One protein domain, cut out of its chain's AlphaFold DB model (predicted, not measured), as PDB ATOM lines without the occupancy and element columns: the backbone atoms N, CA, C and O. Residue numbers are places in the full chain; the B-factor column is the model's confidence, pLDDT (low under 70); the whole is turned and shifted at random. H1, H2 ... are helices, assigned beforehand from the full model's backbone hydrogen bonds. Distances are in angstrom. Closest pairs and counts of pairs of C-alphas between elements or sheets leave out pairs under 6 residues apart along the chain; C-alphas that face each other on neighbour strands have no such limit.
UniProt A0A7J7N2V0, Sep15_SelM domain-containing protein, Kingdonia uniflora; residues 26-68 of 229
ATOM      1  N   SER A  26     -14.869  -0.591 137.309       74.19
ATOM      2  CA  SER A  26     -13.684   0.245 137.441       74.19
ATOM      3  C   SER A  26     -12.508  -0.615 137.906       74.19
ATOM      4  O   SER A  26     -12.685  -1.544 138.696       74.19
ATOM      5  N   SER A  27     -11.281  -0.268 137.514       77.56
ATOM      6  CA  SER A  27     -10.073  -0.976 137.965       77.56
ATOM      7  C   SER A  27     -10.016  -1.133 139.494       77.56
ATOM      8  O   SER A  27      -9.583  -2.165 139.994       77.56
ATOM      9  N   LYS A  28     -10.550  -0.159 140.244       80.19
ATOM     10  CA  LYS A  28     -10.644  -0.201 141.712       80.19
ATOM     11  C   LYS A  28     -11.674  -1.211 142.232       80.19
ATOM     12  O   LYS A  28     -11.522  -1.755 143.321       80.19
ATOM     13  N   GLU A  29     -12.751  -1.447 141.492       83.81
ATOM     14  CA  GLU A  29     -13.757  -2.455 141.837       83.81
ATOM     15  C   GLU A  29     -13.221  -3.861 141.574       83.81
ATOM     16  O   GLU A  29     -13.392  -4.735 142.419       83.81
ATOM     17  N   CYS A  30     -12.474  -4.045 140.485       85.50
ATOM     18  CA  CYS A  30     -11.740  -5.280 140.224       85.50
ATOM     19  C   CYS A  30     -10.750  -5.610 141.347       85.50
ATOM     20  O   CYS A  30     -10.761  -6.726 141.869       85.50
ATOM     21  N   GLU A  31      -9.984  -4.617 141.807       86.06
ATOM     22  CA  GLU A  31      -9.075  -4.771 142.949       86.06
ATOM     23  C   GLU A  31      -9.817  -5.166 144.237       86.06
ATOM     24  O   GLU A  31      -9.356  -6.043 144.967       86.06
ATOM     25  N   ASN A  32     -10.987  -4.573 144.503       87.25
ATOM     26  CA  ASN A  32     -11.811  -4.911 145.673       87.25
ATOM     27  C   ASN A  32     -12.413  -6.324 145.599       87.25
ATOM     28  O   ASN A  32     -12.624  -6.948 146.637       87.25
ATOM     29  N   LEU A  33     -12.671  -6.831 144.392       83.38
ATOM     30  CA  LEU A  33     -13.082  -8.216 144.147       83.38
ATOM     31  C   LEU A  33     -11.900  -9.202 144.205       83.38
ATOM     32  O   LEU A  33     -12.101 -10.412 144.123       83.38
ATOM     33  N   GLY A  34     -10.672  -8.701 144.382       82.94
ATOM     34  CA  GLY A  34      -9.452  -9.504 144.457       82.94
ATOM     35  C   GLY A  34      -8.831  -9.831 143.098       82.94
ATOM     36  O   GLY A  34      -7.883 -10.615 143.045       82.94
ATOM     37  N   PHE A  35      -9.320  -9.227 142.012       84.69
ATOM     38  CA  PHE A  35      -8.716  -9.317 140.686       84.69
ATOM     39  C   PHE A  35      -7.762  -8.139 140.487       84.69
ATOM     40  O   PHE A  35      -8.175  -6.984 140.405       84.69
ATOM     41  N   THR A  36      -6.462  -8.409 140.387       74.06
ATOM     42  CA  THR A  36      -5.535  -7.394 139.886       74.06
ATOM     43  C   THR A  36      -5.817  -7.249 138.389       74.06
ATOM     44  O   THR A  36      -5.812  -8.247 137.673       74.06
ATOM     45  N   GLY A  37      -6.130  -6.038 137.911       63.28
ATOM     46  CA  GLY A  37      -6.557  -5.748 136.525       63.28
ATOM     47  C   GLY A  37      -5.491  -5.968 135.437       63.28
ATOM     48  O   GLY A  37      -5.400  -5.198 134.490       63.28
ATOM     49  N   LEU A  38      -4.637  -6.976 135.608       61.94
ATOM     50  CA  LEU A  38      -3.561  -7.407 134.719       61.94
ATOM     51  C   LEU A  38      -3.784  -8.845 134.206       61.94
ATOM     52  O   LEU A  38      -2.890  -9.405 133.580       61.94
ATOM     53  N   ALA A  39      -4.931  -9.463 134.514       74.00
ATOM     54  CA  ALA A  39      -5.266 -10.816 134.076       74.00
ATOM     55  C   ALA A  39      -5.765 -10.831 132.624       74.00
ATOM     56  O   ALA A  39      -6.504  -9.936 132.201       74.00
ATOM     57  N   LEU A  40      -5.395 -11.869 131.874       87.25
ATOM     58  CA  LEU A  40      -5.879 -12.088 130.514       87.25
ATOM     59  C   LEU A  40      -7.189 -12.883 130.528       87.25
ATOM     60  O   LEU A  40      -7.423 -13.711 131.413       87.25
ATOM     61  N   CYS A  41      -8.073 -12.656 129.559       89.19
ATOM     62  CA  CYS A  41      -9.373 -13.333 129.539       89.19
ATOM     63  C   CYS A  41      -9.250 -14.860 129.349       89.19
ATOM     64  O   CYS A  41     -10.109 -15.614 129.830       89.19
ATOM     65  N   SER A  42      -8.152 -15.349 128.765       88.88
ATOM     66  CA  SER A  42      -7.769 -16.765 128.741       88.88
ATOM     67  C   SER A  42      -7.587 -17.358 130.140       88.88
ATOM     68  O   SER A  42      -7.968 -18.511 130.381       88.88
ATOM     69  N   ASP A  43      -7.061 -16.573 131.086       89.56
ATOM     70  CA  ASP A  43      -6.886 -16.999 132.475       89.56
ATOM     71  C   ASP A  43      -8.250 -17.163 133.152       89.56
ATOM     72  O   ASP A  43      -8.481 -18.154 133.844       89.56
ATOM     73  N   CYS A  44      -9.203 -16.266 132.877       89.69
ATOM     74  CA  CYS A  44     -10.577 -16.375 133.380       89.69
ATOM     75  C   CYS A  44     -11.346 -17.568 132.792       89.69
ATOM     76  O   CYS A  44     -12.210 -18.143 133.458       89.69
ATOM     77  N   ASN A  45     -11.046 -17.966 131.553       87.88
ATOM     78  CA  ASN A  45     -11.618 -19.174 130.957       87.88
ATOM     79  C   ASN A  45     -11.076 -20.437 131.631       87.88
ATOM     80  O   ASN A  45     -11.858 -21.311 131.996       87.88
ATOM     81  N   THR A  46      -9.768 -20.488 131.883       88.62
ATOM     82  CA  THR A  46      -9.143 -21.581 132.644       88.62
ATOM     83  C   THR A  46      -9.683 -21.621 134.075       88.62
ATOM     84  O   THR A  46     -10.035 -22.680 134.589       88.62
ATOM     85  N   PHE A  47      -9.839 -20.459 134.713       87.69
ATOM     86  CA  PHE A  47     -10.410 -20.318 136.053       87.69
ATOM     87  C   PHE A  47     -11.814 -20.930 136.169       87.69
ATOM     88  O   PHE A  47     -12.127 -21.534 137.195       87.69
ATOM     89  N   ALA A  48     -12.629 -20.861 135.112       86.69
ATOM     90  CA  ALA A  48     -13.969 -21.449 135.077       86.69
ATOM     91  C   ALA A  48     -13.987 -22.981 135.190       86.69
ATOM     92  O   ALA A  48     -14.979 -23.553 135.646       86.69
ATOM     93  N   GLU A  49     -12.900 -23.651 134.808       85.25
ATOM     94  CA  GLU A  49     -12.780 -25.109 134.911       85.25
ATOM     95  C   GLU A  49     -12.540 -25.556 136.360       85.25
ATOM     96  O   GLU A  49     -13.019 -26.611 136.787       85.25
ATOM     97  N   TYR A  50     -11.835 -24.733 137.140       81.62
ATOM     98  CA  TYR A  50     -11.455 -25.042 138.521       81.62
ATOM     99  C   TYR A  50     -12.429 -24.457 139.546       81.62
ATOM    100  O   TYR A  50     -12.711 -25.082 140.574       81.62
ATOM    101  N   VAL A  51     -12.973 -23.272 139.271       83.31
ATOM    102  CA  VAL A  51     -13.881 -22.555 140.163       83.31
ATOM    103  C   VAL A  51     -15.312 -22.726 139.676       83.31
ATOM    104  O   VAL A  51     -15.777 -22.067 138.754       83.31
ATOM    105  N   LYS A  52     -16.056 -23.594 140.367       81.06
ATOM    106  CA  LYS A  52     -17.473 -23.904 140.092       81.06
ATOM    107  C   LYS A  52     -18.444 -22.762 140.433       81.06
ATOM    108  O   LYS A  52     -19.639 -23.002 140.589       81.06
ATOM    109  N   ASN A  53     -17.945 -21.540 140.605       85.56
ATOM    110  CA  ASN A  53     -18.746 -20.368 140.915       85.56
ATOM    111  C   ASN A  53     -18.828 -19.468 139.674       85.56
ATOM    112  O   ASN A  53     -17.859 -18.800 139.319       85.56
ATOM    113  N   GLN A  54     -19.997 -19.454 139.032       83.31
ATOM    114  CA  GLN A  54     -20.230 -18.660 137.824       83.31
ATOM    115  C   GLN A  54     -20.170 -17.147 138.063       83.31
ATOM    116  O   GLN A  54     -19.851 -16.412 137.133       83.31
ATOM    117  N   GLU A  55     -20.438 -16.686 139.285       84.38
ATOM    118  CA  GLU A  55     -20.359 -15.271 139.657       84.38
ATOM    119  C   GLU A  55     -18.903 -14.796 139.623       84.38
ATOM    120  O   GLU A  55     -18.587 -13.836 138.928       84.38
ATOM    121  N   LEU A  56     -17.987 -15.566 140.225       86.69
ATOM    122  CA  LEU A  56     -16.552 -15.253 140.223       86.69
ATOM    123  C   LEU A  56     -15.935 -15.325 138.824       86.69
ATOM    124  O   LEU A  56     -15.051 -14.542 138.494       86.69
ATOM    125  N   VAL A  57     -16.397 -16.256 137.987       89.00
ATOM    126  CA  VAL A  57     -15.963 -16.348 136.583       89.00
ATOM    127  C   VAL A  57     -16.461 -15.145 135.786       89.00
ATOM    128  O   VAL A  57     -15.718 -14.594 134.977       89.00
ATOM    129  N   SER A  58     -17.703 -14.724 136.020       88.75
ATOM    130  CA  SER A  58     -18.271 -13.512 135.429       88.75
ATOM    131  C   SER A  58     -17.481 -12.274 135.856       88.75
ATOM    132  O   SER A  58     -17.136 -11.453 135.014       88.75
ATOM    133  N   ASP A  59     -17.155 -12.151 137.140       90.19
ATOM    134  CA  ASP A  59     -16.431 -10.994 137.664       90.19
ATOM    135  C   ASP A  59     -14.973 -10.963 137.198       90.19
ATOM    136  O   ASP A  59     -14.488  -9.905 136.810       90.19
ATOM    137  N   CYS A  60     -14.318 -12.124 137.087       89.31
ATOM    138  CA  CYS A  60     -13.015 -12.246 136.428       89.31
ATOM    139  C   CYS A  60     -13.081 -11.720 134.989       89.31
ATOM    140  O   CYS A  60     -12.257 -10.905 134.582       89.31
ATOM    141  N   LYS A  61     -14.105 -12.133 134.228       88.75
ATOM    142  CA  LYS A  61     -14.289 -11.725 132.827       88.75
ATOM    143  C   LYS A  61     -14.600 -10.241 132.648       88.75
ATOM    144  O   LYS A  61     -14.317  -9.693 131.593       88.75
ATOM    145  N   LYS A  62     -15.161  -9.585 133.663       89.44
ATOM    146  CA  LYS A  62     -15.354  -8.126 133.665       89.44
ATOM    147  C   LYS A  62     -14.065  -7.357 133.974       89.44
ATOM    148  O   LYS A  62     -14.020  -6.158 133.736       89.44
ATOM    149  N   CYS A  63     -13.057  -8.030 134.527       90.00
ATOM    150  CA  CYS A  63     -11.803  -7.442 134.994       90.00
ATOM    151  C   CYS A  63     -10.582  -7.846 134.158       90.00
ATOM    152  O   CYS A  63      -9.462  -7.446 134.484       90.00
ATOM    153  N   CYS A  64     -10.774  -8.661 133.120       89.06
ATOM    154  CA  CYS A  64      -9.701  -9.145 132.267       89.06
ATOM    155  C   CYS A  64      -9.487  -8.246 131.050       89.06
ATOM    156  O   CYS A  64     -10.382  -7.530 130.607       89.06
ATOM    157  N   THR A  65      -8.275  -8.303 130.504       86.50
ATOM    158  CA  THR A  65      -7.973  -7.730 129.191       86.50
ATOM    159  C   THR A  65      -8.091  -8.821 128.135       86.50
ATOM    160  O   THR A  65      -7.613  -9.938 128.346       86.50
ATOM    161  N   GLU A  66      -8.723  -8.496 127.006       85.69
ATOM    162  CA  GLU A  66      -8.808  -9.401 125.860       85.69
ATOM    163  C   GLU A  66      -7.405  -9.823 125.406       85.69
ATOM    164  O   GLU A  66      -6.487  -9.003 125.288       85.69
ATOM    165  N   ASP A  67      -7.250 -11.115 125.140       81.38
ATOM    166  CA  ASP A  67      -6.040 -11.669 124.554       81.38
ATOM    167  C   ASP A  67      -5.891 -11.141 123.123       81.38
ATOM    168  O   ASP A  67      -6.656 -11.499 122.230       81.38
ATOM    169  N   SER A  68      -4.914 -10.265 122.884       66.38
ATOM    170  CA  SER A  68      -4.523  -9.942 121.514       66.38
ATOM    171  C   SER A  68      -3.631 -11.063 120.991       66.38
ATOM    172  O   SER A  68      -2.538 -11.287 121.519       66.38
TER     173      SER A  68
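Overview. This is residues 26 to 68 of the 229 residues of the protein "Sep15_SelM domain-containing protein" of Kingdonia uniflora (UniProt A0A7J7N2V0). A short helix, H1, comes first and sits by the last residue of H3; a loop then leads into a helical hairpin, H2 and H3 side by side, in a flat whole. Residues 50 to 55, round the hairpin's turn, stick out. The printed part has 43 residues with three named helices and no named strand, all helix in class; it is compact, with a radius of gyration of the C-alphas of 9.6 A, and spans 25 by 24 by 11 A.

Arrangement. H1, residues 27 to 32, and H2, residues 41 to 50, are apart. H3, residues 54 to 63, touches H2 at a shallow tilt of 16 degrees, opposite ways; their closest C-alphas, of Ala 48 and Val 57, are 5.7 A apart. H1 and H3 only just touch, with 3 pairs of C-alphas within 8 A, the closest Cys 30 and Cys 63 at 5.7 A. Every O i to N i+4 pair is within hydrogen-bond range in H1 and H3, and 4 of 6 in H2.

Along the chain. H1 begins at C-alpha 27 (-10.073, -0.976, 137.965). H2 is 14.9 A long. H3 is 14.3 A long and ends at C-alpha 63 (-11.803, -7.442, 134.994).

Size, cuts and confidence. The C-alphas farthest apart, of Lys 52 and Ser 68, are 26.6 A apart. The printed part has no cut and no long link. Residues 37, 38 and 68 have pLDDT under 70.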